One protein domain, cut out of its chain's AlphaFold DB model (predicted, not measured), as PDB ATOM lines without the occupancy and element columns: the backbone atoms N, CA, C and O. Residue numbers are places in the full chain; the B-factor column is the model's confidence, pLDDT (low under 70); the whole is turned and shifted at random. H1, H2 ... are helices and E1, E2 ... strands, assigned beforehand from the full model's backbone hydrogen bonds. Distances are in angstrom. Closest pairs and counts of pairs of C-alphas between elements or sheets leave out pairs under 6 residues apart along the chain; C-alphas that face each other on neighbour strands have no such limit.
ATOM      1  N   PRO A 403     144.665 131.016 136.664       87.75
ATOM      2  CA  PRO A 403     144.431 129.756 137.376       87.75
ATOM      3  C   PRO A 403     142.990 129.249 137.271       87.75
ATOM      4  O   PRO A 403     142.770 128.063 137.029       87.75
ATOM      5  N   PHE A 404     142.008 130.154 137.364       86.75
ATOM      6  CA  PHE A 404     140.588 129.801 137.284       86.75
ATOM      7  C   PHE A 404     140.141 129.340 135.881       86.75
ATOM      8  O   PHE A 404     139.048 128.794 135.721       86.75
ATOM      9  N   LEU A 405     141.000 129.515 134.872       85.44
ATOM     10  CA  LEU A 405     140.781 129.103 133.488       85.44
ATOM     11  C   LEU A 405     141.528 127.813 133.098       85.44
ATOM     12  O   LEU A 405     141.305 127.301 132.001       85.44
ATOM     13  N   ARG A 406     142.373 127.249 133.980       73.50
ATOM     14  CA  ARG A 406     143.219 126.062 133.703       73.50
ATOM     15  C   ARG A 406     142.487 124.714 133.752       73.50
ATOM     16  O   ARG A 406     143.106 123.673 133.572       73.50
ATOM     17  N   TYR A 407     141.180 124.709 133.998       63.06
ATOM     18  CA  TYR A 407     140.394 123.482 134.185       63.06
ATOM     19  C   TYR A 407     139.883 122.843 132.879       63.06
ATOM     20  O   TYR A 407     139.085 121.906 132.928       63.06
ATOM     21  N   SER A 408     140.271 123.363 131.711       66.81
ATOM     22  CA  SER A 408     140.049 122.720 130.407       66.81
ATOM     23  C   SER A 408     141.208 121.784 130.047       66.81
ATOM     24  O   SER A 408     142.282 121.849 130.643       66.81
ATOM     25  N   HIS A 409     141.011 120.907 129.054       79.50
ATOM     26  CA  HIS A 409     142.121 120.149 128.467       79.50
ATOM     27  C   HIS A 409     143.262 121.104 128.082       79.50
ATOM     28  O   HIS A 409     142.989 122.181 127.545       79.50
ATOM     29  N   LYS A 410     144.518 120.710 128.352       83.50
ATOM     30  CA  LYS A 410     145.712 121.546 128.117       83.50
ATOM     31  C   LYS A 410     145.712 122.176 126.724       83.50
ATOM     32  O   LYS A 410     145.922 123.377 126.608       83.50
ATOM     33  N   GLU A 411     145.353 121.391 125.713       84.38
ATOM     34  CA  GLU A 411     145.259 121.848 124.325       84.38
ATOM     35  C   GLU A 411     144.221 122.964 124.124       84.38
ATOM     36  O   GLU A 411     144.514 123.989 123.520       84.38
ATOM     37  N   ILE A 412     143.032 122.842 124.724       85.19
ATOM     38  CA  ILE A 412     141.991 123.883 124.659       85.19
ATOM     39  C   ILE A 412     142.472 125.169 125.346       85.19
ATOM     40  O   ILE A 412     142.214 126.273 124.867       85.19
ATOM     41  N   ASN A 413     143.172 125.047 126.481       88.62
ATOM     42  CA  ASN A 413     143.748 126.206 127.170       88.62
ATOM     43  C   ASN A 413     144.821 126.887 126.307       88.62
ATOM     44  O   ASN A 413     144.804 128.108 126.178       88.62
ATOM     45  N   ARG A 414     145.714 126.115 125.680       90.31
ATOM     46  CA  ARG A 414     146.759 126.616 124.778       90.31
ATOM     47  C   ARG A 414     146.171 127.349 123.578       90.31
ATOM     48  O   ARG A 414     146.538 128.490 123.329       90.31
ATOM     49  N   GLN A 415     145.200 126.743 122.907       89.88
ATOM     50  CA  GLN A 415     144.477 127.340 121.786       89.88
ATOM     51  C   GLN A 415     143.820 128.677 122.159       89.88
ATOM     52  O   GLN A 415     143.959 129.661 121.433       89.88
ATOM     53  N   ARG A 416     143.170 128.756 123.330       92.00
ATOM     54  CA  ARG A 416     142.628 130.023 123.850       92.00
ATOM     55  C   ARG A 416     143.724 131.073 124.034       92.00
ATOM     56  O   ARG A 416     143.571 132.204 123.583       92.00
ATOM     57  N   ARG A 417     144.827 130.703 124.693       94.06
ATOM     58  CA  ARG A 417     145.957 131.609 124.950       94.06
ATOM     59  C   ARG A 417     146.577 132.125 123.654       94.06
ATOM     60  O   ARG A 417     146.812 133.321 123.547       94.06
ATOM     61  N   VAL A 418     146.783 131.253 122.667       94.06
ATOM     62  CA  VAL A 418     147.272 131.635 121.333       94.06
ATOM     63  C   VAL A 418     146.331 132.646 120.683       94.06
ATOM     64  O   VAL A 418     146.784 133.689 120.215       94.06
ATOM     65  N   ARG A 419     145.021 132.371 120.683       92.94
ATOM     66  CA  ARG A 419     144.019 133.260 120.083       92.94
ATOM     67  C   ARG A 419     144.006 134.647 120.733       92.94
ATOM     68  O   ARG A 419     143.923 135.640 120.012       92.94
ATOM     69  N   PHE A 420     144.122 134.702 122.061       95.12
ATOM     70  CA  PHE A 420     144.214 135.943 122.831       95.12
ATOM     71  C   PHE A 420     145.504 136.715 122.524       95.12
ATOM     72  O   PHE A 420     145.447 137.878 122.132       95.12
ATOM     73  N   LEU A 421     146.665 136.062 122.631       95.69
ATOM     74  CA  LEU A 421     147.970 136.702 122.427       95.69
ATOM     75  C   LEU A 421     148.165 137.200 120.989       95.69
ATOM     76  O   LEU A 421     148.829 138.210 120.778       95.69
ATOM     77  N   ARG A 422     147.539 136.552 120.000       94.19
ATOM     78  CA  ARG A 422     147.577 136.990 118.597       94.19
ATOM     79  C   ARG A 422     146.869 138.329 118.355       94.19
ATOM     80  O   ARG A 422     147.244 139.054 117.441       94.19
ATOM     81  N   GLN A 423     145.844 138.638 119.148       93.50
ATOM     82  CA  GLN A 423     145.037 139.864 119.039       93.50
ATOM     83  C   GLN A 423     145.421 140.908 120.095       93.50
ATOM     84  O   GLN A 423     144.758 141.934 120.242       93.50
ATOM     85  N   LEU A 424     146.469 140.631 120.873       93.31
ATOM     86  CA  LEU A 424     146.796 141.384 122.072       93.31
ATOM     87  C   LEU A 424     146.944 142.897 121.851       93.31
ATOM     88  O   LEU A 424     146.401 143.639 122.670       93.31
ATOM     89  N   PRO A 425     147.605 143.385 120.780       92.44
ATOM     90  CA  PRO A 425     147.776 144.821 120.584       92.44
ATOM     91  C   PRO A 425     146.443 145.564 120.485       92.44
ATOM     92  O   PRO A 425     146.234 146.553 121.185       92.44
ATOM     93  N   GLU A 426     145.502 145.057 119.684       91.38
ATOM     94  CA  GLU A 426     144.170 145.655 119.547       91.38
ATOM     95  C   GLU A 426     143.372 145.553 120.849       91.38
ATOM     96  O   GLU A 426     142.709 146.512 121.241       91.38
ATOM     97  N   LEU A 427     143.456 144.414 121.542       92.56
ATOM     98  CA  LEU A 427     142.751 144.193 122.805       92.56
ATOM     99  C   LEU A 427     143.255 145.101 123.936       92.56
ATOM    100  O   LEU A 427     142.478 145.460 124.821       92.56
ATOM    101  N   ILE A 428     144.541 145.459 123.939       90.00
ATOM    102  CA  ILE A 428     145.118 146.412 124.896       90.00
ATOM    103  C   ILE A 428     144.760 147.844 124.497       90.00
ATOM    104  O   ILE A 428     144.245 148.581 125.339       90.00
ATOM    105  N   ARG A 429     144.986 148.224 123.233       90.12
ATOM    106  CA  ARG A 429     144.701 149.574 122.721       90.12
ATOM    107  C   ARG A 429     143.248 149.963 122.936       90.12
ATOM    108  O   ARG A 429     142.973 151.051 123.436       90.12
ATOM    109  N   ASP A 430     142.333 149.078 122.551       91.00
ATOM    110  CA  ASP A 430     140.904 149.368 122.539       91.00
ATOM    111  C   ASP A 430     140.237 149.047 123.878       91.00
ATOM    112  O   ASP A 430     139.035 149.237 123.990       91.00
ATOM    113  N   ARG A 431     140.957 148.545 124.893       89.06
ATOM    114  CA  ARG A 431     140.373 147.946 126.111       89.06
ATOM    115  C   ARG A 431     139.248 148.766 126.745       89.06
ATOM    116  O   ARG A 431     138.272 148.193 127.220       89.06
ATOM    117  N   TYR A 432     139.401 150.086 126.781       88.81
ATOM    118  CA  TYR A 432     138.464 150.998 127.440       88.81
ATOM    119  C   TYR A 432     137.509 151.706 126.478       88.81
ATOM    120  O   TYR A 432     136.702 152.523 126.914       88.81
ATOM    121  N   LEU A 433     137.559 151.351 125.196       92.75
ATOM    122  CA  LEU A 433     136.656 151.850 124.175       92.75
ATOM    123  C   LEU A 433     135.224 151.374 124.458       92.75
ATOM    124  O   LEU A 433     134.980 150.177 124.662       92.75
ATOM    125  N   GLY A 434     134.278 152.307 124.450       92.88
ATOM    126  CA  GLY A 434     132.851 152.014 124.512       92.88
ATOM    127  C   GLY A 434     132.356 151.338 123.233       92.88
ATOM    128  O   GLY A 434     133.052 151.259 122.223       92.88
ATOM    129  N   CYS A 435     131.130 150.825 123.256       92.50
ATOM    130  CA  CYS A 435     130.515 150.306 122.034       92.50
ATOM    131  C   CYS A 435     130.205 151.448 121.046       92.50
ATOM    132  O   CYS A 435     129.753 152.529 121.454       92.50
ATOM    133  N   ASN A 436     130.369 151.195 119.743       95.00
ATOM    134  CA  ASN A 436     129.950 152.147 118.719       95.00
ATOM    135  C   ASN A 436     128.425 152.204 118.673       95.00
ATOM    136  O   ASN A 436     127.781 151.229 118.306       95.00
ATOM    137  N   LEU A 437     127.826 153.329 119.061       92.88
ATOM    138  CA  LEU A 437     126.366 153.447 119.127       92.88
ATOM    139  C   LEU A 437     125.705 153.362 117.747       92.88
ATOM    140  O   LEU A 437     124.565 152.926 117.656       92.88
ATOM    141  N   PHE A 438     126.428 153.686 116.674       94.25
ATOM    142  CA  PHE A 438     125.909 153.597 115.307       94.25
ATOM    143  C   PHE A 438     126.092 152.219 114.657       94.25
ATOM    144  O   PHE A 438     125.794 152.048 113.478       94.25
ATOM    145  N   ASP A 439     126.549 151.227 115.419       95.31
ATOM    146  CA  ASP A 439     126.628 149.832 114.997       95.31
ATOM    147  C   ASP A 439     125.981 148.942 116.066       95.31
ATOM    148  O   ASP A 439     126.514 148.745 117.161       95.31
ATOM    149  N   ALA A 440     124.803 148.400 115.751       93.00
ATOM    150  CA  ALA A 440     123.997 147.628 116.693       93.00
ATOM    151  C   ALA A 440     124.722 146.382 117.232       93.00
ATOM    152  O   ALA A 440     124.457 145.982 118.369       93.00
ATOM    153  N   ASP A 441     125.647 145.814 116.451       93.25
ATOM    154  CA  ASP A 441     126.397 144.602 116.789       93.25
ATOM    155  C   ASP A 441     127.797 144.905 117.358       93.25
ATOM    156  O   ASP A 441     128.528 143.987 117.740       93.25
ATOM    157  N   SER A 442     128.164 146.186 117.471       94.44
ATOM    158  CA  SER A 442     129.440 146.611 118.046       94.44
ATOM    159  C   SER A 442     129.578 146.194 119.510       94.44
ATOM    160  O   SER A 442     128.723 146.490 120.348       94.44
ATOM    161  N   LEU A 443     130.711 145.559 119.817       93.75
ATOM    162  CA  LEU A 443     131.152 145.245 121.172       93.75
ATOM    163  C   LEU A 443     132.095 146.335 121.687       93.75
ATOM    164  O   LEU A 443     132.979 146.801 120.959       93.75
ATOM    165  N   SER A 444     131.969 146.678 122.967       93.81
ATOM    166  CA  SER A 444     132.988 147.461 123.668       93.81
ATOM    167  C   SER A 444     134.338 146.734 123.663       93.81
ATOM    168  O   SER A 444     134.428 145.507 123.519       93.81
ATOM    169  N   GLY A 445     135.421 147.483 123.836       93.12
ATOM    170  CA  GLY A 445     136.756 146.903 123.935       93.12
ATOM    171  C   GLY A 445     136.907 145.936 125.103       93.12
ATOM    172  O   GLY A 445     137.542 144.890 124.957       93.12
ATOM    173  N   LEU A 446     136.255 146.230 126.231       92.31
ATOM    174  CA  LEU A 446     136.260 145.356 127.398       92.31
ATOM    175  C   LEU A 446     135.528 144.044 127.109       92.31
ATOM    176  O   LEU A 446     136.036 142.983 127.462       92.31
ATOM    177  N   GLU A 447     134.386 144.076 126.416       93.69
ATOM    178  CA  GLU A 447     133.712 142.850 125.965       93.69
ATOM    179  C   GLU A 447     134.625 142.031 125.057       93.69
ATOM    180  O   GLU A 447     134.819 140.846 125.321       93.69
ATOM    181  N   ARG A 448     135.243 142.648 124.040       94.25
ATOM    182  CA  ARG A 448     136.181 141.956 123.136       94.25
ATOM    183  C   ARG A 448     137.338 141.308 123.902       94.25
ATOM    184  O   ARG A 448     137.625 140.129 123.693       94.25
ATOM    185  N   TYR A 449     137.949 142.043 124.832       94.31
ATOM    186  CA  TYR A 449     139.008 141.529 125.703       94.31
ATOM    187  C   TYR A 449     138.527 140.323 126.519       94.31
ATOM    188  O   TYR A 449     139.201 139.291 126.551       94.31
ATOM    189  N   LEU A 450     137.346 140.417 127.136       92.56
ATOM    190  CA  LEU A 450     136.775 139.357 127.967       92.56
ATOM    191  C   LEU A 450     136.396 138.117 127.158       92.56
ATOM    192  O   LEU A 450     136.746 137.006 127.556       92.56
ATOM    193  N   TYR A 451     135.736 138.278 126.011       93.12
ATOM    194  CA  TYR A 451     135.423 137.159 125.121       93.12
ATOM    195  C   TYR A 451     136.694 136.430 124.680       93.12
ATOM    196  O   TYR A 451     136.721 135.196 124.707       93.12
ATOM    197  N   SER A 452     137.755 137.172 124.358       93.56
ATOM    198  CA  SER A 452     139.025 136.598 123.919       93.56
ATOM    199  C   SER A 452     139.760 135.865 125.050       93.56
ATOM    200  O   SER A 452     140.096 134.685 124.911       93.56
ATOM    201  N   ILE A 453     139.943 136.495 126.220       93.00
ATOM    202  CA  ILE A 453     140.676 135.872 127.338       93.00
ATOM    203  C   ILE A 453     139.930 134.684 127.955       93.00
ATOM    204  O   ILE A 453     140.569 133.736 128.413       93.00
ATOM    205  N   LEU A 454     138.593 134.701 127.950       90.94
ATOM    206  CA  LEU A 454     137.761 133.594 128.432       90.94
ATOM    207  C   LEU A 454     137.566 132.499 127.374       90.94
ATOM    208  O   LEU A 454     137.212 131.370 127.728       90.94
ATOM    209  N   GLY A 455     137.826 132.800 126.098       89.31
ATOM    210  CA  GLY A 455     137.567 131.904 124.971       89.31
ATOM    211  C   GLY A 455     136.072 131.667 124.757       89.31
ATOM    212  O   GLY A 455     135.653 130.527 124.559       89.31
ATOM    213  N   TRP A 456     135.259 132.717 124.896       89.69
ATOM    214  CA  TRP A 456     133.796 132.651 124.800       89.69
ATOM    215  C   TRP A 456     133.245 133.050 123.426       89.69
ATOM    216  O   TRP A 456     132.037 133.012 123.237       89.69
ATOM    217  N   GLU A 457     134.102 133.394 122.463       80.81
ATOM    218  CA  GLU A 457     133.689 133.837 121.118       80.81
ATOM    219  C   GLU A 457     132.800 132.799 120.402       80.81
ATOM    220  O   GLU A 457     131.830 133.161 119.747       80.81
ATOM    221  N   ASP A 458     133.085 131.507 120.603       78.31
ATOM    222  CA  ASP A 458     132.330 130.379 120.032       78.31
ATOM    223  C   ASP A 458     131.420 129.684 121.073       78.31
ATOM    224  O   ASP A 458     130.905 128.582 120.848       78.31
ATOM    225  N   ALA A 459     131.263 130.275 122.263       80.56
ATOM    226  CA  ALA A 459     130.577 129.657 123.395       80.56
ATOM    227  C   ALA A 459     129.092 130.050 123.481       80.56
ATOM    228  O   ALA A 459     128.600 130.942 122.797       80.56
ATOM    229  N   LYS A 460     128.346 129.351 124.349       84.50
ATOM    230  CA  LYS A 460     126.952 129.723 124.670       84.50
ATOM    231  C   LYS A 460     126.883 130.818 125.728       84.50
ATOM    232  O   LYS A 460     125.827 131.418 125.915       84.50
ATOM    233  N   GLU A 461     127.961 130.983 126.483       90.00
ATOM    234  CA  GLU A 461     128.097 132.017 127.483       90.00
ATOM    235  C   GLU A 461     128.160 133.406 126.830       90.00
ATOM    236  O   GLU A 461     128.760 133.584 125.777       90.00
ATOM    237  N   GLN A 462     127.527 134.388 127.466       92.12
ATOM    238  CA  GLN A 462     127.443 135.763 126.989       92.12
ATOM    239  C   GLN A 462     127.806 136.733 128.111       92.12
ATOM    240  O   GLN A 462     127.462 136.502 129.275       92.12
ATOM    241  N   ILE A 463     128.480 137.814 127.737       93.00
ATOM    242  CA  ILE A 463     128.797 138.970 128.575       93.00
ATOM    243  C   ILE A 463     128.298 140.209 127.846       93.00
ATOM    244  O   ILE A 463     128.505 140.327 126.637       93.00
ATOM    245  N   PHE A 464     127.666 141.100 128.601       93.94
ATOM    246  CA  PHE A 464     127.258 142.423 128.152       93.94
ATOM    247  C   PHE A 464     127.776 143.471 129.130       93.94
ATOM    248  O   PHE A 464     127.620 143.300 130.343       93.94
ATOM    249  N   ILE A 465     128.367 144.545 128.614       93.38
ATOM    250  CA  ILE A 465     128.772 145.712 129.404       93.38
ATOM    251  C   ILE A 465     127.788 146.842 129.116       93.38
ATOM    252  O   ILE A 465     127.811 147.461 128.057       93.38
ATOM    253  N   LEU A 466     126.895 147.089 130.071       92.31
ATOM    254  CA  LEU A 466     125.897 148.143 129.986       92.31
ATOM    255  C   LEU A 466     126.444 149.429 130.610       92.31
ATOM    256  O   LEU A 466     126.838 149.454 131.776       92.31
ATOM    257  N   GLU A 467     126.442 150.502 129.828       91.19
ATOM    258  CA  GLU A 467     126.887 151.824 130.260       91.19
ATOM    259  C   GLU A 467     125.689 152.618 130.785       91.19
ATOM    260  O   GLU A 467     124.851 153.084 130.009       91.19
ATOM    261  N   ASN A 468     125.590 152.782 132.108       88.19
ATOM    262  CA  ASN A 468     124.393 153.353 132.734       88.19
ATOM    263  C   ASN A 468     124.157 154.814 132.307       88.19
ATOM    264  O   ASN A 468     123.010 155.259 132.270       88.19
ATOM    265  N   ILE A 469     125.216 155.542 131.929       86.06
ATOM    266  CA  ILE A 469     125.139 156.906 131.383       86.06
ATOM    267  C   ILE A 469     124.235 156.987 130.142       86.06
ATOM    268  O   ILE A 469     123.487 157.945 129.989       86.06
ATOM    269  N   LEU A 470     124.226 155.953 129.297       88.75
ATOM    270  CA  LEU A 470     123.451 155.932 128.054       88.75
ATOM    271  C   LEU A 470     121.953 155.681 128.279       88.75
ATOM    272  O   LEU A 470     121.151 155.943 127.388       88.75
ATOM    273  N   LEU A 471     121.564 155.182 129.457       85.44
ATOM    274  CA  LEU A 471     120.158 154.998 129.847       85.44
ATOM    275  C   LEU A 471     119.523 156.272 130.419       85.44
ATOM    276  O   LEU A 471     118.345 156.270 130.776       85.44
ATOM    277  N   HIS A 472     120.301 157.345 130.553       72.75
ATOM    278  CA  HIS A 472     119.874 158.594 131.161       72.75
ATOM    279  C   HIS A 472     120.161 159.740 130.190       72.75
ATOM    280  O   HIS A 472     121.249 160.303 130.201       72.75
ATOM    281  N   SER A 473     119.197 160.079 129.332       59.00
ATOM    282  CA  SER A 473     119.333 161.212 128.411       59.00
ATOM    283  C   SER A 473     119.210 162.542 129.173       59.00
ATOM    284  O   SER A 473     118.151 162.804 129.749       59.00
ATOM    285  N   PRO A 474     120.224 163.430 129.146       53.31
ATOM    286  CA  PRO A 474     120.124 164.773 129.718       53.31
ATOM    287  C   PRO A 474     119.071 165.616 128.991       53.31
ATOM    288  O   PRO A 474     118.488 166.522 129.574       53.31
ATOM    289  N   LYS A 475     118.784 165.293 127.719       54.97
ATOM    290  CA  LYS A 475     117.792 166.000 126.898       54.97
ATOM    291  C   LYS A 475     116.358 165.787 127.388       54.97
ATOM    292  O   LYS A 475     115.484 166.581 127.055       54.97
ATOM    293  N   ALA A 476     116.108 164.716 128.144       46.25
ATOM    294  CA  ALA A 476     114.767 164.319 128.556       46.25
ATOM    295  C   ALA A 476     114.267 165.037 129.824       46.25
ATOM    296  O   ALA A 476     113.077 164.947 130.130       46.25
ATOM    297  N   THR A 477     115.122 165.749 130.571       43.47
ATOM    298  CA  THR A 477     114.721 166.347 131.855       43.47
ATOM    299  C   THR A 477     115.458 167.651 132.171       43.47
ATOM    300  O   THR A 477     116.681 167.652 132.202       43.47
ATOM    301  N   ASP A 478     114.730 168.698 132.588       45.69
ATOM    302  CA  ASP A 478     115.242 169.894 133.309       45.69
ATOM    303  C   ASP A 478     115.837 169.550 134.706       45.69
ATOM    304  O   ASP A 478     115.936 170.389 135.606       45.69
ATOM    305  N   HIS A 479     116.188 168.285 134.941       43.34
ATOM    306  CA  HIS A 479     116.707 167.788 136.206       43.34
ATOM    307  C   HIS A 479     118.240 167.753 136.190       43.34
ATOM    308  O   HIS A 479     118.841 167.515 135.143       43.34
ATOM    309  N   PRO A 480     118.891 167.969 137.350       50.62
ATOM    310  CA  PRO A 480     120.336 167.815 137.473       50.62
ATOM    311  C   PRO A 480     120.756 166.417 137.005       50.62
ATOM    312  O   PRO A 480     120.099 165.426 137.333       50.62
ATOM    313  N   VAL A 481     121.842 166.362 136.227       54.12
ATOM    314  CA  VAL A 481     122.401 165.126 135.664       54.12
ATOM    315  C   VAL A 481     122.548 164.073 136.775       54.12
ATOM    316  O   VAL A 481     123.040 164.396 137.860       54.12
ATOM    317  N   PRO A 482     122.066 162.831 136.570       54.25
ATOM    318  CA  PRO A 482     122.039 161.831 137.629       54.25
ATOM    319  C   PRO A 482     123.440 161.518 138.170       54.25
ATOM    320  O   PRO A 482     124.390 161.337 137.417       54.25
ATOM    321  N   SER A 483     123.537 161.348 139.492       56.06
ATOM    322  CA  SER A 483     124.757 161.086 140.287       56.06
ATOM    323  C   SER A 483     125.478 159.750 140.016       56.06
ATOM    324  O   SER A 483     126.306 159.308 140.820       56.06
ATOM    325  N   ARG A 484     125.145 159.072 138.912       63.22
ATOM    326  CA  ARG A 484     125.616 157.724 138.554       63.22
ATOM    327  C   ARG A 484     126.606 157.720 137.386       63.22
ATOM    328  O   ARG A 484     126.772 156.708 136.707       63.22
ATOM    329  N   GLU A 485     127.275 158.848 137.176       70.44
ATOM    330  CA  GLU A 485     128.394 158.993 136.244       70.44
ATOM    331  C   GLU A 485     129.428 157.880 136.476       70.44
ATOM    332  O   GLU A 485     129.633 157.425 137.608       70.44
ATOM    333  N   PHE A 486     130.032 157.397 135.387       80.06
ATOM    334  CA  PHE A 486     131.027 156.322 135.417       80.06
ATOM    335  C   PHE A 486     130.563 155.012 136.074       80.06
ATOM    336  O   PHE A 486     131.385 154.255 136.584       80.06
ATOM    337  N   THR A 487     129.261 154.711 136.063       87.56
ATOM    338  CA  THR A 487     128.743 153.408 136.509       87.56
ATOM    339  C   THR A 487     128.504 152.485 135.319       87.56
ATOM    340  O   THR A 487     127.808 152.836 134.363       87.56
ATOM    341  N   LEU A 488     129.080 151.292 135.394       90.56
ATOM    342  CA  LEU A 488     128.936 150.208 134.438       90.56
ATOM    343  C   LEU A 488     128.273 149.002 135.108       90.56
ATOM    344  O   LEU A 488     128.613 148.638 136.235       90.56
ATOM    345  N   THR A 489     127.392 148.338 134.370       91.56
ATOM    346  CA  THR A 489     126.730 147.106 134.805       91.56
ATOM    347  C   THR A 489     127.135 145.964 133.877       91.56
ATOM    348  O   THR A 489     126.773 145.959 132.702       91.56
ATOM    349  N   ALA A 490     127.867 144.973 134.383       92.69
ATOM    350  CA  ALA A 490     128.127 143.744 133.641       92.69
ATOM    351  C   ALA A 490     127.025 142.715 133.856       92.69
ATOM    352  O   ALA A 490     126.713 142.328 134.985       92.69
ATOM    353  N   ILE A 491     126.491 142.212 132.750       94.06
ATOM    354  CA  ILE A 491     125.477 141.166 132.730       94.06
ATOM    355  C   ILE A 491     126.098 139.914 132.121       94.06
ATOM    356  O   ILE A 491     126.477 139.898 130.950       94.06
ATOM    357  N   LEU A 492     126.201 138.856 132.923       93.62
ATOM    358  CA  LEU A 492     126.773 137.575 132.520       93.62
ATOM    359  C   LEU A 492     125.712 136.487 132.466       93.62
ATOM    360  O   LEU A 492     124.829 136.376 133.320       93.62
ATOM    361  N   SER A 493     125.837 135.609 131.479       92.62
ATOM    362  CA  SER A 493     124.971 134.445 131.358       92.62
ATOM    363  C   SER A 493     125.246 133.413 132.457       92.62
ATOM    364  O   SER A 493     126.365 132.907 132.611       92.62
ATOM    365  N   GLN A 494     124.203 133.001 133.171       89.94
ATOM    366  CA  GLN A 494     124.268 131.893 134.115       89.94
ATOM    367  C   GLN A 494     123.893 130.570 133.423       89.94
ATOM    368  O   GLN A 494     122.757 130.092 133.492       89.94
ATOM    369  N   THR A 495     124.854 129.965 132.724       86.00
ATOM    370  CA  THR A 495     124.690 128.657 132.073       86.00
ATOM    371  C   THR A 495     124.768 127.512 133.088       86.00
ATOM    372  O   THR A 495     125.173 127.684 134.237       86.00
ATOM    373  N   LYS A 496     124.412 126.288 132.669       83.56
ATOM    374  CA  LYS A 496     124.631 125.086 133.501       83.56
ATOM    375  C   LYS A 496     126.105 124.952 133.910       83.56
ATOM    376  O   LYS A 496     126.383 124.574 135.043       83.56
ATOM    377  N   ARG A 497     127.025 125.296 133.001       79.19
ATOM    378  CA  ARG A 497     128.475 125.228 133.209       79.19
ATOM    379  C   ARG A 497     128.945 126.224 134.264       79.19
ATOM    380  O   ARG A 497     129.745 125.843 135.112       79.19
ATOM    381  N   THR A 498     128.453 127.464 134.233       80.50
ATOM    382  CA  THR A 498     128.842 128.489 135.214       80.50
ATOM    383  C   THR A 498     128.140 128.287 136.558       80.50
ATOM    384  O   THR A 498     128.781 128.406 137.596       80.50
ATOM    385  N   ARG A 499     126.868 127.860 136.571       81.25
ATOM    386  CA  ARG A 499     126.115 127.569 137.809       81.25
ATOM    387  C   ARG A 499     126.710 126.417 138.624       81.25
ATOM    388  O   ARG A 499     126.672 126.450 139.846       81.25
ATOM    389  N   GLN A 500     127.251 125.396 137.963       81.69
ATOM    390  CA  GLN A 500     127.905 124.267 138.636       81.69
ATOM    391  C   GLN A 500     129.292 124.623 139.203       81.69
ATOM    392  O   GLN A 500     129.966 123.748 139.742       81.69
ATOM    393  N   ARG A 501     129.744 125.876 139.054       80.25
ATOM    394  CA  ARG A 501     131.094 126.330 139.405       80.25
ATOM    395  C   ARG A 501     131.041 127.689 140.127       80.25
ATOM    396  O   ARG A 501     131.404 128.698 139.528       80.25
ATOM    397  N   PRO A 502     130.606 127.739 141.397       77.50
ATOM    398  CA  PRO A 502     130.542 128.994 142.154       77.50
ATOM    399  C   PRO A 502     131.917 129.665 142.295       77.50
ATOM    400  O   PRO A 502     132.024 130.874 142.112       77.50
ATOM    401  N   ASP A 503     132.984 128.881 142.475       85.56
ATOM    402  CA  ASP A 503     134.358 129.404 142.517       85.56
ATOM    403  C   ASP A 503     134.746 130.122 141.217       85.56
ATOM    404  O   ASP A 503     135.450 131.124 141.245       85.56
ATOM    405  N   PHE A 504     134.263 129.645 140.062       86.00
ATOM    406  CA  PHE A 504     134.514 130.302 138.779       86.00
ATOM    407  C   PHE A 504     133.838 131.674 138.707       86.00
ATOM    408  O   PHE A 504     134.440 132.612 138.196       86.00
ATOM    409  N   GLN A 505     132.610 131.799 139.221       87.81
ATOM    410  CA  GLN A 505     131.880 133.069 139.218       87.81
ATOM    411  C   GLN A 505     132.588 134.105 140.088       87.81
ATOM    412  O   GLN A 505     132.880 135.196 139.607       87.81
ATOM    413  N   LEU A 506     132.957 133.721 141.315       89.44
ATOM    414  CA  LEU A 506     133.686 134.589 142.238       89.44
ATOM    415  C   LEU A 506     135.025 135.050 141.643       89.44
ATOM    416  O   LEU A 506     135.322 136.241 141.630       89.44
ATOM    417  N   ARG A 507     135.813 134.119 141.089       91.12
ATOM    418  CA  ARG A 507     137.106 134.435 140.461       91.12
ATOM    419  C   ARG A 507     136.963 135.327 139.232       91.12
ATOM    420  O   ARG A 507     137.809 136.185 139.012       91.12
ATOM    421  N   LEU A 508     135.915 135.129 138.432       90.12
ATOM    422  CA  LEU A 508     135.651 135.986 137.281       90.12
ATOM    423  C   LEU A 508     135.242 137.395 137.721       90.12
ATOM    424  O   LEU A 508     135.686 138.366 137.122       90.12
ATOM    425  N   GLU A 509     134.440 137.525 138.775       91.19
ATOM    426  CA  GLU A 509     134.094 138.827 139.350       91.19
ATOM    427  C   GLU A 509     135.318 139.565 139.899       91.19
ATOM    428  O   GLU A 509     135.482 140.753 139.621       91.19
ATOM    429  N   GLU A 510     136.199 138.872 140.629       90.75
ATOM    430  CA  GLU A 510     137.493 139.409 141.079       90.75
ATOM    431  C   GLU A 510     138.330 139.885 139.886       90.75
ATOM    432  O   GLU A 510     138.808 141.019 139.870       90.75
ATOM    433  N   PHE A 511     138.435 139.045 138.853       91.19
ATOM    434  CA  PHE A 511     139.177 139.348 137.634       91.19
ATOM    435  C   PHE A 511     138.623 140.575 136.895       91.19
ATOM    436  O   PHE A 511     139.384 141.432 136.448       91.19
ATOM    437  N   LEU A 512     137.298 140.699 136.784       89.00
ATOM    438  CA  LEU A 512     136.663 141.863 136.165       89.00
ATOM    439  C   LEU A 512     136.984 143.147 136.934       89.00
ATOM    440  O   LEU A 512     137.347 144.148 136.321       89.00
ATOM    441  N   ARG A 513     136.899 143.115 138.269       87.50
ATOM    442  CA  ARG A 513     137.219 144.276 139.114       87.50
ATOM    443  C   ARG A 513     138.680 144.704 138.991       87.50
ATOM    444  O   ARG A 513     138.952 145.894 139.072       87.50
ATOM    445  N   GLU A 514     139.599 143.765 138.780       88.44
ATOM    446  CA  GLU A 514     141.021 144.061 138.560       88.44
ATOM    447  C   GLU A 514     141.273 144.751 137.209       88.44
ATOM    448  O   GLU A 514     142.135 145.622 137.102       88.44
ATOM    449  N   LYS A 515     140.530 144.372 136.162       85.69
ATOM    450  CA  LYS A 515     140.769 144.861 134.793       85.69
ATOM    451  C   LYS A 515     140.100 146.200 134.476       85.69
ATOM    452  O   LYS A 515     140.461 146.837 133.481       85.69
ATOM    453  N   ILE A 516     139.153 146.635 135.300       84.56
ATOM    454  CA  ILE A 516     138.378 147.861 135.088       84.56
ATOM    455  C   ILE A 516     139.088 149.068 135.722       84.56
ATOM    456  O   ILE A 516     139.636 148.947 136.818       84.56
ATOM    457  N   PRO A 517     139.094 150.247 135.069       81.94
ATOM    458  CA  PRO A 517     139.694 151.449 135.635       81.94
ATOM    459  C   PRO A 517     139.065 151.830 136.976       81.94
ATOM    460  O   PRO A 517     137.846 151.836 137.117       81.94
ATOM    461  N   ALA A 518     139.889 152.253 137.936       80.75
ATOM    462  CA  ALA A 518     139.451 152.544 139.305       80.75
ATOM    463  C   ALA A 518     138.387 153.656 139.430       80.75
ATOM    464  O   ALA A 518     137.703 153.738 140.447       80.75
ATOM    465  N   HIS A 519     138.260 154.526 138.422       82.62
ATOM    466  CA  HIS A 519     137.261 155.596 138.405       82.62
ATOM    467  C   HIS A 519     135.876 155.118 137.934       82.62
ATOM    468  O   HIS A 519     134.896 155.822 138.169       82.62
ATOM    469  N   LEU A 520     135.783 153.938 137.305       85.62
ATOM    470  CA  LEU A 520     134.514 153.337 136.909       85.62
ATOM    471  C   LEU A 520     133.969 152.482 138.057       85.62
ATOM    472  O   LEU A 520     134.615 151.548 138.535       85.62
ATOM    473  N   ARG A 521     132.745 152.776 138.489       86.00
ATOM    474  CA  ARG A 521     131.979 151.895 139.373       86.00
ATOM    475  C   ARG A 521     131.454 150.730 138.554       86.00
ATOM    476  O   ARG A 521     130.939 150.928 137.459       86.00
ATOM    477  N   PHE A 522     131.556 149.526 139.098       86.25
ATOM    478  CA  PHE A 522     131.224 148.319 138.359       86.25
ATOM    479  C   PHE A 522     130.416 147.343 139.204       86.25
ATOM    480  O   PHE A 522     130.850 146.939 140.287       86.25
ATOM    481  N   THR A 523     129.252 146.951 138.696       89.06
ATOM    482  CA  THR A 523     128.392 145.922 139.288       89.06
ATOM    483  C   THR A 523     128.305 144.715 138.365       89.06
ATOM    484  O   THR A 523     128.361 144.840 137.143       89.06
ATOM    485  N   VAL A 524     128.198 143.521 138.952       91.31
ATOM    486  CA  VAL A 524     128.142 142.262 138.206       91.31
ATOM    487  C   VAL A 524     126.859 141.522 138.538       91.31
ATOM    488  O   VAL A 524     126.553 141.299 139.708       91.31
ATOM    489  N   HIS A 525     126.131 141.106 137.503       92.88
ATOM    490  CA  HIS A 525     124.882 140.369 137.632       92.88
ATOM    491  C   HIS A 525     124.886 139.122 136.749       92.88
ATOM    492  O   HIS A 525     125.136 139.182 135.546       92.88
ATOM    493  N   TRP A 526     124.557 137.979 137.349       92.81
ATOM    494  CA  TRP A 526     124.433 136.701 136.651       92.81
ATOM    495  C   TRP A 526     122.969 136.395 136.359       92.81
ATOM    496  O   TRP A 526     122.205 136.110 137.282       92.81
ATOM    497  N   LEU A 527     122.581 136.391 135.084       93.56
ATOM    498  CA  LEU A 527     121.191 136.164 134.691       93.56
ATOM    499  C   LEU A 527     120.933 134.717 134.248       93.56
ATOM    500  O   LEU A 527     121.653 134.189 133.389       93.56
ATOM    501  N   PRO A 528     119.885 134.052 134.771       92.31
ATOM    502  CA  PRO A 528     119.451 132.755 134.272       92.31
ATOM    503  C   PRO A 528     118.920 132.867 132.830       92.31
ATOM    504  O   PRO A 528     118.473 133.936 132.416       92.31
ATOM    505  N   PRO A 529     118.866 131.761 132.060       91.94
ATOM    506  CA  PRO A 529     118.562 131.809 130.626       91.94
ATOM    507  C   PRO A 529     117.263 132.532 130.236       91.94
ATOM    508  O   PRO A 529     117.206 133.141 129.174       91.94
ATOM    509  N   LYS A 530     116.218 132.477 131.077       91.75
ATOM    510  CA  LYS A 530     114.939 133.161 130.812       91.75
ATOM    511  C   LYS A 530     115.059 134.683 130.930       91.75
ATOM    512  O   LYS A 530     114.591 135.391 130.048       91.75
ATOM    513  N   GLU A 531     115.681 135.163 132.003       93.62
ATOM    514  CA  GLU A 531     115.892 136.595 132.248       93.62
ATOM    515  C   GLU A 531     116.915 137.164 131.270       93.62
ATOM    516  O   GLU A 531     116.686 138.221 130.691       93.62
ATOM    517  N   LEU A 532     117.981 136.408 130.985       93.56
ATOM    518  CA  LEU A 532     118.967 136.771 129.972       93.56
ATOM    519  C   LEU A 532     118.320 136.934 128.592       93.56
ATOM    520  O   LEU A 532     118.601 137.905 127.905       93.56
ATOM    521  N   ALA A 533     117.431 136.024 128.180       93.69
ATOM    522  CA  ALA A 533     116.761 136.130 126.884       93.69
ATOM    523  C   ALA A 533     115.876 137.384 126.770       93.69
ATOM    524  O   ALA A 533     115.819 137.994 125.703       93.69
ATOM    525  N   LEU A 534     115.204 137.776 127.861       94.25
ATOM    526  CA  LEU A 534     114.442 139.025 127.922       94.25
ATOM    527  C   LEU A 534     115.374 140.237 127.830       94.25
ATOM    528  O   LEU A 534     115.166 141.088 126.969       94.25
ATOM    529  N   PHE A 535     116.441 140.260 128.632       95.44
ATOM    530  CA  PHE A 535     117.449 141.316 128.584       95.44
ATOM    531  C   PHE A 535     118.051 141.469 127.182       95.44
ATOM    532  O   PHE A 535     118.045 142.563 126.636       95.44
ATOM    533  N   VAL A 536     118.518 140.380 126.561       95.25
ATOM    534  CA  VAL A 536     119.144 140.414 125.229       95.25
ATOM    535  C   VAL A 536     118.177 140.940 124.173       95.25
ATOM    536  O   VAL A 536     118.591 141.686 123.287       95.25
ATOM    537  N   LYS A 537     116.893 140.574 124.253       95.88
ATOM    538  CA  LYS A 537     115.867 141.088 123.342       95.88
ATOM    539  C   LYS A 537     115.737 142.609 123.466       95.88
ATOM    540  O   LYS A 537     115.774 143.294 122.445       95.88
ATOM    541  N   ASP A 538     115.590 143.117 124.684       95.56
ATOM    542  CA  ASP A 538     115.378 144.547 124.929       95.56
ATOM    543  C   ASP A 538     116.653 145.355 124.646       95.56
ATOM    544  O   ASP A 538     116.597 146.389 123.984       95.56
ATOM    545  N   TYR A 539     117.815 144.829 125.043       95.19
ATOM    546  CA  TYR A 539     119.125 145.405 124.749       95.19
ATOM    547  C   TYR A 539     119.359 145.526 123.243       95.19
ATOM    548  O   TYR A 539     119.699 146.602 122.765       95.19
ATOM    549  N   LYS A 540     119.104 144.469 122.459       95.75
ATOM    550  CA  LYS A 540     119.243 144.526 120.995       95.75
ATOM    551  C   LYS A 540     118.265 145.498 120.340       95.75
ATOM    552  O   LYS A 540     118.642 146.160 119.379       95.75
ATOM    553  N   ALA A 541     117.031 145.597 120.838       95.94
ATOM    554  CA  ALA A 541     116.073 146.583 120.338       95.94
ATOM    555  C   ALA A 541     116.573 148.017 120.578       95.94
ATOM    556  O   ALA A 541     116.525 148.839 119.667       95.94
ATOM    557  N   TRP A 542     117.124 148.278 121.763       95.50
ATOM    558  CA  TRP A 542     117.709 149.569 122.116       95.50
ATOM    559  C   TRP A 542     118.972 149.896 121.311       95.50
ATOM    560  O   TRP A 542     119.089 150.984 120.750       95.50
ATOM    561  N   ARG A 543     119.881 148.931 121.148       95.19
ATOM    562  CA  ARG A 543     121.068 149.055 120.284       95.19
ATOM    563  C   ARG A 543     120.701 149.335 118.829       95.19
ATOM    564  O   ARG A 543     121.359 150.136 118.176       95.19
ATOM    565  N   LYS A 544     119.633 148.709 118.332       96.06
ATOM    566  CA  LYS A 544     119.122 148.969 116.987       96.06
ATOM    567  C   LYS A 544     118.582 150.394 116.846       96.06
ATOM    568  O   LYS A 544     118.897 151.041 115.860       96.06
ATOM    569  N   ALA A 545     117.830 150.893 117.828       94.81
ATOM    570  CA  ALA A 545     117.330 152.269 117.799       94.81
ATOM    571  C   ALA A 545     118.473 153.300 117.737       94.81
ATOM    572  O   ALA A 545     118.391 154.266 116.980       94.81
ATOM    573  N   TRP A 546     119.568 153.049 118.466       93.69
ATOM    574  CA  TRP A 546     120.800 153.836 118.366       93.69
ATOM    575  C   TRP A 546     121.432 153.784 116.970       93.69
ATOM    576  O   TRP A 546     121.765 154.831 116.415       93.69
ATOM    577  N   ALA A 547     121.552 152.591 116.382       94.81
ATOM    578  CA  ALA A 547     122.101 152.418 115.038       94.81
ATOM    579  C   ALA A 547     121.253 153.101 113.952       94.81
ATOM    580  O   ALA A 547     121.797 153.699 113.023       94.81
ATOM    581  N   ASP A 548     119.929 153.073 114.111       94.69
ATOM    582  CA  ASP A 548     118.968 153.726 113.219       94.69
ATOM    583  C   ASP A 548     118.896 155.257 113.442       94.69
ATOM    584  O   ASP A 548     118.242 155.959 112.667       94.69
ATOM    585  N   LYS A 549     119.585 155.790 114.468       91.50
ATOM    586  CA  LYS A 549     119.583 157.209 114.875       91.50
ATOM    587  C   LYS A 549     118.170 157.757 115.145       91.50
ATOM    588  O   LYS A 549     117.873 158.912 114.834       91.50
ATOM    589  N   ASP A 550     117.285 156.929 115.705       92.06
ATOM    590  CA  ASP A 550     115.905 157.306 116.039       92.06
ATOM    591  C   ASP A 550     115.790 157.678 117.523       92.06
ATOM    592  O   ASP A 550     115.547 156.821 118.373       92.06
ATOM    593  N   ASP A 551     115.937 158.972 117.829       87.50
ATOM    594  CA  ASP A 551     115.881 159.514 119.197       87.50
ATOM    595  C   ASP A 551     114.629 159.063 119.975       87.50
ATOM    596  O   ASP A 551     114.710 158.748 121.164       87.50
ATOM    597  N   LYS A 552     113.464 158.966 119.316       88.62
ATOM    598  CA  LYS A 552     112.215 158.564 119.988       88.62
ATOM    599  C   LYS A 552     112.238 157.091 120.364       88.62
ATOM    600  O   LYS A 552     111.766 156.714 121.439       88.62
ATOM    601  N   GLU A 553     112.740 156.252 119.467       93.12
ATOM    602  CA  GLU A 553     112.880 154.825 119.732       93.12
ATOM    603  C   GLU A 553     114.000 154.539 120.730       93.12
ATOM    604  O   GLU A 553     113.826 153.649 121.562       93.12
ATOM    605  N   ILE A 554     115.091 155.314 120.721       91.25
ATOM    606  CA  ILE A 554     116.168 155.237 121.719       91.25
ATOM    607  C   ILE A 554     115.588 155.445 123.120       91.25
ATOM    608  O   ILE A 554     115.772 154.584 123.984       91.25
ATOM    609  N   ASP A 555     114.829 156.524 123.331       88.56
ATOM    610  CA  ASP A 555     114.217 156.824 124.630       88.56
ATOM    611  C   ASP A 555     113.200 155.745 125.034       88.56
ATOM    612  O   ASP A 555     113.238 155.211 126.146       88.56
ATOM    613  N   ARG A 556     112.308 155.355 124.112       91.62
ATOM    614  CA  ARG A 556     111.266 154.350 124.377       91.62
ATOM    615  C   ARG A 556     111.856 152.996 124.765       91.62
ATOM    616  O   ARG A 556     111.419 152.381 125.738       91.62
ATOM    617  N   THR A 557     112.799 152.495 123.975       93.88
ATOM    618  CA  THR A 557     113.419 151.183 124.203       93.88
ATOM    619  C   THR A 557     114.380 151.213 125.390       93.88
ATOM    620  O   THR A 557     114.430 150.233 126.136       93.88
ATOM    621  N   GLY A 558     115.053 152.343 125.633       91.31
ATOM    622  CA  GLY A 558     115.881 152.577 126.815       91.31
ATOM    623  C   GLY A 558     115.072 152.519 128.111       91.31
ATOM    624  O   GLY A 558     115.460 151.817 129.043       91.31
ATOM    625  N   GLU A 559     113.896 153.151 128.150       90.00
ATOM    626  CA  GLU A 559     112.985 153.067 129.298       90.00
ATOM    627  C   GLU A 559     112.435 151.650 129.511       90.00
ATOM    628  O   GLU A 559     112.336 151.183 130.648       90.00
ATOM    629  N   ILE A 560     112.112 150.911 128.444       91.88
ATOM    630  CA  ILE A 560     111.703 149.498 128.560       91.88
ATOM    631  C   ILE A 560     112.830 148.663 129.182       91.88
ATOM    632  O   ILE A 560     112.587 147.920 130.139       91.88
ATOM    633  N   LEU A 561     114.054 148.812 128.670       93.06
ATOM    634  CA  LEU A 561     115.237 148.113 129.165       93.06
ATOM    635  C   LEU A 561     115.494 148.445 130.641       93.06
ATOM    636  O   LEU A 561     115.612 147.537 131.465       93.06
ATOM    637  N   LYS A 562     115.490 149.733 130.993       90.25
ATOM    638  CA  LYS A 562     115.654 150.232 132.365       90.25
ATOM    639  C   LYS A 562     114.613 149.647 133.320       90.25
ATOM    640  O   LYS A 562     114.969 149.098 134.361       90.25
ATOM    641  N   ASN A 563     113.333 149.696 132.954       89.12
ATOM    642  CA  ASN A 563     112.254 149.155 133.781       89.12
ATOM    643  C   ASN A 563     112.373 147.637 133.984       89.12
ATOM    644  O   ASN A 563     112.110 147.137 135.079       89.12
ATOM    645  N   ASN A 564     112.782 146.891 132.955       89.56
ATOM    646  CA  ASN A 564     112.969 145.446 133.070       89.56
ATOM    647  C   ASN A 564     114.190 145.079 133.921       89.56
ATOM    648  O   ASN A 564     114.102 144.128 134.695       89.56
ATOM    649  N   LEU A 565     115.274 145.854 133.855       89.25
ATOM    650  CA  LEU A 565     116.446 145.698 134.724       89.25
ATOM    651  C   LEU A 565     116.100 145.967 136.200       89.25
ATOM    652  O   LEU A 565     116.439 145.162 137.069       89.25
ATOM    653  N   ILE A 566     115.329 147.021 136.485       87.56
ATOM    654  CA  ILE A 566     114.848 147.318 137.848       87.56
ATOM    655  C   ILE A 566     113.965 146.180 138.382       87.56
ATOM    656  O   ILE A 566     114.097 145.780 139.537       87.56
ATOM    657  N   ARG A 567     113.093 145.600 137.544       86.25
ATOM    658  CA  ARG A 567     112.231 144.464 137.932       86.25
ATOM    659  C   ARG A 567     113.007 143.219 138.355       86.25
ATOM    660  O   ARG A 567     112.475 142.431 139.133       86.25
TER     661      ARG A 567
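Overview. This is residues 403 to 567 of the 572 residues of an uncharacterized protein of Parabacteroides sp. D13 (UniProt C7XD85). A small three-stranded sheet, E1, E2 and E3, forms the core, with H7 over one face and H6 over the other; H8 packs on H7 as the second leg of a helical hairpin. H3 lies by the E1 edge, and H1 and H2 pack on H3, H1 reaching towards one end of the elongated whole, while the long unnamed loop of residues 472 to 486 reaches towards the opposite end. The printed part has 165 residues, with eight named helices and three strands in the order H1 H2 H3 E1 H4 E2 H5 H6 E3 H7 H8. The sheet is mixed, in the order E1, E2, E3, and the class is mostly helix. The whole is compact, with a radius of gyration of the C-alphas of 16.9 A, and spans 56 by 34 by 29 A.

Along the chain. H1, residues 410 to 422, begins at C-alpha 410 (145.712, 121.546, 128.117) and is 18.2 A long. H2 is residues 424 to 429, and H3 is residues 445 to 454, 14.1 A. E1, residues 463 to 467, runs 13.1 A and is followed by H4, residues 468 to 471. E2, residues 487 to 493, is 20.0 A long and begins at C-alpha 487 (128.743, 153.408, 136.509). H5 is residues 496 to 499, H6 residues 502 to 515, 20.3 A, and E3 residues 521 to 527, 19.6 A. H7, residues 529 to 547, is 26.1 A long, and H8, residues 551 to 567, is 24.3 A long, ending at C-alpha 567 (112.231, 144.464, 137.932).

Arrangement. E1 and E2 are antiparallel, with N 464 and O 491 2.9 A apart, within hydrogen-bond range. E2 and E3 are parallel, with N 490 and O 523 at 2.8 A; E2, H5, H6 and E3 make a strand-helix-strand unit, parallel neighbour strands joined through helices, with a right-handed crossover. H6 runs along the strands at a height over the sheet of 10.3 A; its closest C-alpha pair with E3 is Glu 509 and Val 524, 7.0 A. H7, on the opposite face, has a height of 10.4 A and runs slantwise to the strands, at 49 degrees to E1 on the local plane. H7 and H8 touch, closest at the C-alphas of Trp 542 and Thr 557, 5.0 A, in a hairpin at a shallow tilt of 19 degrees, opposite ways. H4 only grazes the sheet, and it only just touches H8, with 3 pairs of C-alphas within 8 A, the closest being Leu 471 and Gly 558, 5.8 A. H3 only grazes the sheet with residues 445 to 451, and is near H6. H2 and H3 form a hairpin, closest at the C-alphas of Leu 427 and Tyr 449, 5.4 A. H1, with residues 416 to 420 alone, touches H3, closest at the C-alphas of Phe 420 and Ser 452, 5.3 A. H5 is close to H6 but not clearly touching, with the C-alphas of Thr 498 and Gln 505 6.8 A apart. Every O i to N i+4 pair is within hydrogen-bond range in H1, H2, H3, H6, H7 and H8; H4 and H5 are too short for such a pair.

Size, cuts and confidence. The two C-alphas farthest apart, those of Lys 410 and Asp 478, are 57.4 A apart. The printed part has no cut. The links from H2 to H3 and from H4 to E2 are long, 15 residues each. The mean pLDDT of the printed part is 86.8, and residues 407 to 408 and 473 to 484 are under 70.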